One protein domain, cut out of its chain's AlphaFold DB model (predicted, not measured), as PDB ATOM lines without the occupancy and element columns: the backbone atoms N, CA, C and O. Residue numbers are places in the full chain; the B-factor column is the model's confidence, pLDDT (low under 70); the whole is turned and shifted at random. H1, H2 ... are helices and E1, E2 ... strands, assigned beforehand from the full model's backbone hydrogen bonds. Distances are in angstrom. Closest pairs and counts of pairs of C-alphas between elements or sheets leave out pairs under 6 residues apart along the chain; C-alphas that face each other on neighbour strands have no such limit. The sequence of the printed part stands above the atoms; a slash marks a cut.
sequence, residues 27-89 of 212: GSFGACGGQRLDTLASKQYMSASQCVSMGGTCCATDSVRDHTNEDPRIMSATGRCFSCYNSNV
ATOM      1  N   GLY A  27      48.807  41.601 -42.980       51.12
ATOM      2  CA  GLY A  27      47.524  40.874 -42.937       51.12
ATOM      3  C   GLY A  27      47.607  39.399 -43.340       51.12
ATOM      4  O   GLY A  27      48.583  38.975 -43.955       51.12
ATOM      5  N   SER A  28      46.566  38.620 -43.022       51.38
ATOM      6  CA  SER A  28      46.404  37.270 -43.572       51.38
ATOM      7  C   SER A  28      46.028  37.347 -45.051       51.38
ATOM      8  O   SER A  28      45.101  38.068 -45.428       51.38
ATOM      9  N   PHE A  29      46.749  36.604 -45.887       57.84
ATOM     10  CA  PHE A  29      46.564  36.574 -47.336       57.84
ATOM     11  C   PHE A  29      45.821  35.298 -47.731       57.84
ATOM     12  O   PHE A  29      46.285  34.205 -47.415       57.84
ATOM     13  N   GLY A  30      44.713  35.418 -48.461       60.22
ATOM     14  CA  GLY A  30      44.010  34.251 -48.992       60.22
ATOM     15  C   GLY A  30      42.971  34.607 -50.045       60.22
ATOM     16  O   GLY A  30      42.937  35.731 -50.535       60.22
ATOM     17  N   ALA A  31      42.161  33.632 -50.448       70.81
ATOM     18  CA  ALA A  31      41.051  33.870 -51.367       70.81
ATOM     19  C   ALA A  31      40.012  34.820 -50.744       70.81
ATOM     20  O   ALA A  31      39.948  34.963 -49.523       70.81
ATOM     21  N   CYS A  32      39.185  35.449 -51.580       75.12
ATOM     22  CA  CYS A  32      37.992  36.149 -51.113       75.12
ATOM     23  C   CYS A  32      36.897  35.138 -50.807       75.12
ATOM     24  O   CYS A  32      36.007  34.924 -51.621       75.12
ATOM     25  N   GLY A  33      37.094  34.471 -49.674       75.38
ATOM     26  CA  GLY A  33      36.362  33.313 -49.203       75.38
ATOM     27  C   GLY A  33      36.522  33.185 -47.685       75.38
ATOM     28  O   GLY A  33      37.543  33.606 -47.134       75.38
ATOM     29  N   GLY A  34      35.566  32.555 -47.006       79.00
ATOM     30  CA  GLY A  34      35.664  32.184 -45.593       79.00
ATOM     31  C   GLY A  34      34.723  32.980 -44.693       79.00
ATOM     32  O   GLY A  34      33.552  33.189 -45.014       79.00
ATOM     33  N   GLN A  35      35.199  33.387 -43.514       82.62
ATOM     34  CA  GLN A  35      34.371  34.163 -42.592       82.62
ATOM     35  C   GLN A  35      34.344  35.630 -43.009       82.62
ATOM     36  O   GLN A  35      35.348  36.328 -42.882       82.62
ATOM     37  N   ARG A  36      33.177  36.133 -43.414       83.00
ATOM     38  CA  ARG A  36      32.982  37.571 -43.609       83.00
ATOM     39  C   ARG A  36      33.112  38.312 -42.276       83.00
ATOM     40  O   ARG A  36      32.454  37.960 -41.298       83.00
ATOM     41  N   LEU A  37      33.990  39.311 -42.236       85.25
ATOM     42  CA  LEU A  37      34.308  40.104 -41.047       85.25
ATOM     43  C   LEU A  37      33.567  41.444 -41.015       85.25
ATOM     44  O   LEU A  37      33.417  42.038 -39.949       85.25
ATOM     45  N   ASP A  38      33.130  41.934 -42.172       84.31
ATOM     46  CA  ASP A  38      32.408  43.192 -42.299       84.31
ATOM     47  C   ASP A  38      30.883  43.024 -42.260       84.31
ATOM     48  O   ASP A  38      30.338  41.952 -42.520       84.31
ATOM     49  N   THR A  39      30.191  44.135 -41.999       80.50
ATOM     50  CA  THR A  39      28.735  44.269 -42.159       80.50
ATOM     51  C   THR A  39      28.389  45.403 -43.132       80.50
ATOM     52  O   THR A  39      27.452  46.172 -42.891       80.50
ATOM     53  N   LEU A  40      29.190  45.588 -44.188       76.12
ATOM     54  CA  LEU A  40      29.018  46.676 -45.154       76.12
ATOM     55  C   LEU A  40      27.814  46.402 -46.065       76.12
ATOM     56  O   LEU A  40      27.626  45.294 -46.567       76.12
ATOM     57  N   ALA A  41      26.995  47.426 -46.301       67.81
ATOM     58  CA  ALA A  41      25.958  47.383 -47.329       67.81
ATOM     59  C   ALA A  41      26.552  47.571 -48.736       67.81
ATOM     60  O   ALA A  41      27.686  48.026 -48.895       67.81
ATOM     61  N   SER A  42      25.754  47.308 -49.777       66.69
ATOM     62  CA  SER A  42      26.169  47.569 -51.159       66.69
ATOM     63  C   SER A  42      26.686  49.001 -51.341       66.69
ATOM     64  O   SER A  42      26.076  49.966 -50.872       66.69
ATOM     65  N   LYS A  43      27.821  49.130 -52.039       68.81
ATOM     66  CA  LYS A  43      28.555  50.385 -52.298       68.81
ATOM     67  C   LYS A  43      29.153  51.073 -51.063       68.81
ATOM     68  O   LYS A  43      29.766  52.131 -51.218       68.81
ATOM     69  N   GLN A  44      29.009  50.505 -49.867       78.38
ATOM     70  CA  GLN A  44      29.810  50.910 -48.717       78.38
ATOM     71  C   GLN A  44      31.185  50.254 -48.797       78.38
ATOM     72  O   GLN A  44      31.349  49.187 -49.380       78.38
ATOM     73  N   TYR A  45      32.179  50.922 -48.226       85.25
ATOM     74  CA  TYR A  45      33.541  50.423 -48.167       85.25
ATOM     75  C   TYR A  45      34.172  50.797 -46.832       85.25
ATOM     76  O   TYR A  45      33.794  51.791 -46.206       85.25
ATOM     77  N   MET A  46      35.162  50.017 -46.425       87.56
ATOM     78  CA  MET A  46      36.120  50.371 -45.383       87.56
ATOM     79  C   MET A  46      37.497  50.623 -45.998       87.56
ATOM     80  O   MET A  46      37.701  50.399 -47.193       87.56
ATOM     81  N   SER A  47      38.451  51.103 -45.201       87.31
ATOM     82  CA  SER A  47      39.839  51.177 -45.657       87.31
ATOM     83  C   SER A  47      40.490  49.790 -45.650       87.31
ATOM     84  O   SER A  47      40.189  48.951 -44.797       87.31
ATOM     85  N   ALA A  48      41.434  49.549 -46.560       83.25
ATOM     86  CA  ALA A  48      42.216  48.311 -46.583       83.25
ATOM     87  C   ALA A  48      42.957  48.072 -45.252       83.25
ATOM     88  O   ALA A  48      43.012  46.946 -44.759       83.25
ATOM     89  N   SER A  49      43.457  49.141 -44.619       83.31
ATOM     90  CA  SER A  49      44.082  49.074 -43.291       83.31
ATOM     91  C   SER A  49      43.127  48.607 -42.190       83.31
ATOM     92  O   SER A  49      43.549  47.890 -41.284       83.31
ATOM     93  N   GLN A  50      41.844  48.972 -42.275       88.62
ATOM     94  CA  GLN A  50      40.821  48.527 -41.334       88.62
ATOM     95  C   GLN A  50      40.502  47.041 -41.525       88.62
ATOM     96  O   GLN A  50      40.423  46.315 -40.543       88.62
ATOM     97  N   CYS A  51      40.382  46.559 -42.764       86.75
ATOM     98  CA  CYS A  51      40.157  45.131 -43.001       86.75
ATOM     99  C   CYS A  51      41.328  44.274 -42.488       86.75
ATOM    100  O   CYS A  51      41.131  43.271 -41.800       86.75
ATOM    101  N   VAL A  52      42.566  44.707 -42.747       84.56
ATOM    102  CA  VAL A  52      43.759  43.991 -42.277       84.56
ATOM    103  C   VAL A  52      43.896  44.022 -40.756       84.56
ATOM    104  O   VAL A  52      44.290  43.012 -40.175       84.56
ATOM    105  N   SER A  53      43.533  45.117 -40.082       85.75
ATOM    106  CA  SER A  53      43.564  45.164 -38.611       85.75
ATOM    107  C   SER A  53      42.544  44.224 -37.959       85.75
ATOM    108  O   SER A  53      42.753  43.792 -36.827       85.75
ATOM    109  N   MET A  54      41.492  43.840 -38.687       87.06
ATOM    110  CA  MET A  54      40.539  42.794 -38.293       87.06
ATOM    111  C   MET A  54      41.052  41.371 -38.584       87.06
ATOM    112  O   MET A  54      40.370  40.398 -38.273       87.06
ATOM    113  N   GLY A  55      42.246  41.229 -39.172       85.88
ATOM    114  CA  GLY A  55      42.815  39.948 -39.596       85.88
ATOM    115  C   GLY A  55      42.270  39.435 -40.931       85.88
ATOM    116  O   GLY A  55      42.448  38.258 -41.243       85.88
ATOM    117  N   GLY A  56      41.598  40.290 -41.706       84.56
ATOM    118  CA  GLY A  56      40.974  39.925 -42.972       84.56
ATOM    119  C   GLY A  56      41.827  40.197 -44.210       84.56
ATOM    120  O   GLY A  56      42.815  40.932 -44.190       84.56
ATOM    121  N   THR A  57      41.387  39.608 -45.313       81.94
ATOM    122  CA  THR A  57      41.778  39.892 -46.689       81.94
ATOM    123  C   THR A  57      40.750  40.846 -47.294       81.94
ATOM    124  O   THR A  57      39.542  40.619 -47.187       81.94
ATOM    125  N   CYS A  58      41.239  41.918 -47.918       81.25
ATOM    126  CA  CYS A  58      40.385  42.880 -48.589       81.25
ATOM    127  C   CYS A  58      39.914  42.360 -49.950       81.25
ATOM    128  O   CYS A  58      40.722  41.893 -50.751       81.25
ATOM    129  N   CYS A  59      38.617  42.474 -50.210       76.81
ATOM    130  CA  CYS A  59      37.966  41.953 -51.399       76.81
ATOM    131  C   CYS A  59      37.127  43.036 -52.070       76.81
ATOM    132  O   CYS A  59      36.506  43.857 -51.392       76.81
ATOM    133  N   ALA A  60      37.141  43.019 -53.407       66.06
ATOM    134  CA  ALA A  60      36.446  43.950 -54.288       66.06
ATOM    135  C   ALA A  60      36.844  45.421 -54.053       66.06
ATOM    136  O   ALA A  60      36.382  46.044 -53.106       66.06
ATOM    137  N   THR A  61      37.661  46.029 -54.921       55.69
ATOM    138  CA  THR A  61      37.907  47.495 -54.900       55.69
ATOM    139  C   THR A  61      36.892  48.286 -55.731       55.69
ATOM    140  O   THR A  61      36.890  49.520 -55.727       55.69
ATOM    141  N   ASP A  62      35.997  47.569 -56.410       53.44
ATOM    142  CA  ASP A  62      34.823  48.081 -57.100       53.44
ATOM    143  C   ASP A  62      33.581  47.360 -56.563       53.44
ATOM    144  O   ASP A  62      33.556  46.136 -56.445       53.44
ATOM    145  N   SER A  63      32.527  48.134 -56.304       50.84
ATOM    146  CA  SER A  63      31.209  47.705 -55.828       50.84
ATOM    147  C   SER A  63      30.527  46.594 -56.641       50.84
ATOM    148  O   SER A  63      29.517  46.057 -56.194       50.84
ATOM    149  N   VAL A  64      31.033  46.282 -57.837       51.53
ATOM    150  CA  VAL A  64      30.468  45.282 -58.757       51.53
ATOM    151  C   VAL A  64      31.185  43.927 -58.668       51.53
ATOM    152  O   VAL A  64      30.642  42.919 -59.113       51.53
ATOM    153  N   ARG A  65      32.403  43.877 -58.117       52.41
ATOM    154  CA  ARG A  65      33.294  42.707 -58.197       52.41
ATOM    155  C   ARG A  65      33.496  42.025 -56.847       52.41
ATOM    156  O   ARG A  65      34.640  41.807 -56.447       52.41
ATOM    157  N   ASP A  66      32.392  41.702 -56.169       58.22
ATOM    158  CA  ASP A  66      32.422  40.908 -54.934       58.22
ATOM    159  C   ASP A  66      33.259  39.643 -55.201       58.22
ATOM    160  O   ASP A  66      33.142  39.030 -56.263       58.22
ATOM    161  N   HIS A  67      34.182  39.316 -54.304       59.81
ATOM    162  CA  HIS A  67      35.132  38.196 -54.423       59.81
ATOM    163  C   HIS A  67      36.359  38.350 -55.345       59.81
ATOM    164  O   HIS A  67      37.159  37.419 -55.453       59.81
ATOM    165  N   THR A  68      36.606  39.508 -55.972       66.19
ATOM    166  CA  THR A  68      37.928  39.730 -56.596       66.19
ATOM    167  C   THR A  68      38.943  40.122 -55.526       66.19
ATOM    168  O   THR A  68      38.812  41.177 -54.906       66.19
ATOM    169  N   ASN A  69      39.953  39.275 -55.318       65.69
ATOM    170  CA  ASN A  69      41.071  39.584 -54.430       65.69
ATOM    171  C   ASN A  69      41.950  40.659 -55.070       65.69
ATOM    172  O   ASN A  69      42.486  40.457 -56.162       65.69
ATOM    173  N   GLU A  70      42.119  41.773 -54.367       66.38
ATOM    174  CA  GLU A  70      43.202  42.702 -54.640       66.38
ATOM    175  C   GLU A  70      44.222  42.601 -53.518       66.38
ATOM    176  O   GLU A  70      43.907  42.836 -52.354       66.38
ATOM    177  N   ASP A  71      45.443  42.206 -53.886       65.69
ATOM    178  CA  ASP A  71      46.512  41.936 -52.934       65.69
ATOM    179  C   ASP A  71      46.724  43.164 -52.021       65.69
ATOM    180  O   ASP A  71      47.189  44.210 -52.485       65.69
ATOM    181  N   PRO A  72      46.430  43.067 -50.708       62.00
ATOM    182  CA  PRO A  72      46.494  44.219 -49.812       62.00
ATOM    183  C   PRO A  72      47.892  44.854 -49.733       62.00
ATOM    184  O   PRO A  72      48.013  46.028 -49.389       62.00
ATOM    185  N   ARG A  73      48.956  44.117 -50.095       62.34
ATOM    186  CA  ARG A  73      50.350  44.606 -50.100       62.34
ATOM    187  C   ARG A  73      50.624  45.633 -51.189       62.34
ATOM    188  O   ARG A  73      51.586  46.392 -51.078       62.34
ATOM    189  N   ILE A  74      49.822  45.623 -52.249       68.25
ATOM    190  CA  ILE A  74      49.893  46.602 -53.336       68.25
ATOM    191  C   ILE A  74      48.776  47.647 -53.228       68.25
ATOM    192  O   ILE A  74      48.759  48.598 -54.006       68.25
ATOM    193  N   MET A  75      47.868  47.498 -52.256       70.75
ATOM    194  CA  MET A  75      46.844  48.489 -51.949       70.75
ATOM    195  C   MET A  75      47.394  49.590 -51.037       70.75
ATOM    196  O   MET A  75      48.111  49.333 -50.066       70.75
ATOM    197  N   SER A  76      46.973  50.829 -51.303       76.50
ATOM    198  CA  SER A  76      47.136  51.931 -50.350       76.50
ATOM    199  C   SER A  76      46.364  51.628 -49.060       76.50
ATOM    200  O   SER A  76      45.271  51.061 -49.110       76.50
ATOM    201  N   ALA A  77      46.881  52.054 -47.904       76.69
ATOM    202  CA  ALA A  77      46.188  51.934 -46.620       76.69
ATOM    203  C   ALA A  77      44.778  52.548 -46.613       76.69
ATOM    204  O   ALA A  77      43.918  52.071 -45.872       76.69
ATOM    205  N   THR A  78      44.527  53.574 -47.433       80.81
ATOM    206  CA  THR A  78      43.211  54.216 -47.616       80.81
ATOM    207  C   THR A  78      42.419  53.640 -48.792       80.81
ATOM    208  O   THR A  78      41.316  54.107 -49.084       80.81
ATOM    209  N   GLY A  79      42.962  52.619 -49.462       80.56
ATOM    210  CA  GLY A  79      42.311  51.891 -50.543       80.56
ATOM    211  C   GLY A  79      40.949  51.363 -50.107       80.56
ATOM    212  O   GLY A  79      40.763  50.957 -48.958       80.56
ATOM    213  N   ARG A  80      39.983  51.408 -51.025       84.44
ATOM    214  CA  ARG A  80      38.606  51.009 -50.737       84.44
ATOM    215  C   ARG A  80      38.494  49.499 -50.698       84.44
ATOM    216  O   ARG A  80      38.925  48.825 -51.627       84.44
ATOM    217  N   CYS A  81      37.863  49.017 -49.644       82.06
ATOM    218  CA  CYS A  81      37.578  47.621 -49.416       82.06
ATOM    219  C   CYS A  81      36.069  47.427 -49.308       82.06
ATOM    220  O   CYS A  81      35.475  47.908 -48.340       82.06
ATOM    221  N   PHE A  82      35.438  46.800 -50.301       80.94
ATOM    222  CA  PHE A  82      33.980  46.640 -50.318       80.94
ATOM    223  C   PHE A  82      33.516  45.377 -49.579       80.94
ATOM    224  O   PHE A  82      32.384  45.343 -49.097       80.94
ATOM    225  N   SER A  83      34.393  44.389 -49.405       81.50
ATOM    226  CA  SER A  83      34.175  43.243 -48.522       81.50
ATOM    227  C   SER A  83      35.473  42.811 -47.828       81.50
ATOM    228  O   SER A  83      36.574  43.045 -48.327       81.50
ATOM    229  N   CYS A  84      35.366  42.238 -46.629       83.88
ATOM    230  CA  CYS A  84      36.507  41.828 -45.810       83.88
ATOM    231  C   CYS A  84      36.300  40.412 -45.270       83.88
ATOM    232  O   CYS A  84      35.344  40.164 -44.532       83.88
ATOM    233  N   TYR A  85      37.215  39.495 -45.588       83.31
ATOM    234  CA  TYR A  85      37.072  38.072 -45.263       83.31
ATOM    235  C   TYR A  85      38.275  37.518 -44.505       83.31
ATOM    236  O   TYR A  85      39.417  37.783 -44.859       83.31
ATOM    237  N   ASN A  86      38.040  36.690 -43.492       83.81
ATOM    238  CA  ASN A  86      39.069  35.842 -42.908       83.81
ATOM    239  C   ASN A  86      39.111  34.502 -43.647       83.81
ATOM    240  O   ASN A  86      38.350  33.579 -43.352       83.81
ATOM    241  N   SER A  87      40.055  34.405 -44.575       78.38
ATOM    242  CA  SER A  87      40.283  33.235 -45.421       78.38
ATOM    243  C   SER A  87      40.894  32.031 -44.702       78.38
ATOM    244  O   SER A  87      40.884  30.930 -45.247       78.38
ATOM    245  N   ASN A  88      41.370  32.193 -43.462       80.38
ATOM    246  CA  ASN A  88      41.819  31.064 -42.641       80.38
ATOM    247  C   ASN A  88      40.657  30.316 -41.979       80.38
ATOM    248  O   ASN A  88      40.863  29.247 -41.407       80.38
ATOM    249  N   VAL A  89      39.455  30.896 -41.994       80.75
ATOM    250  CA  VAL A  89      38.279  30.340 -41.332       80.75
ATOM    251  C   VAL A  89      37.329  29.812 -42.392       80.75
ATOM    252  O   VAL A  89      36.725  30.573 -43.144       80.75
TER     253      VAL A  89
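AT A GLANCE: This is residues 27 to 89 of the 212 residues of an uncharacterized protein of Daphnia magna (UniProt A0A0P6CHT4). With little regular structure, this is a small core of one short helix, H1, packed on a two-stranded antiparallel hairpin, E1 and E2, with long loops around them. Of 63 printed residues, 13 are in named elements, in the order H1, E1, E2; the class is mixed, helices and strands. The whole is compact, with a radius of gyration of the C-alphas of 9.7 A and spans of 25 by 21 by 17 A.

HOW THE PARTS SIT: Residues 35 to 36 pair antiparallel with residues 85 to 86 of E2, residues 83 to 86. H1, residues 48 to 53, has every O i to N i+4 pair within hydrogen-bond range. Its closest C-alphas to E1, residues 57 to 59, are those of Cys 51 and Cys 58, 6.0 A apart. Those of Cys 51 and Cys 84 of E2 are 5.7 A apart. E1 and E2 form a hairpin, antiparallel at 150 degrees, with N 57 and O 85 at 2.7 A.

IN THESE COORDINATES: H1 begins at C-alpha 48 (42.216, 48.311, -46.583) and is 8.7 A long. E1 is 6.4 A long. E2 is 10.5 A long and ends at C-alpha 86 (39.069, 35.842, -42.908).

THE WHOLE: The printed part has no cut. The link H1 to E1 is tight, and E1 to E2 is long, with 23 residues. The pLDDT is under 70 at residues 27 to 30, 41 to 43 and 60 to 74.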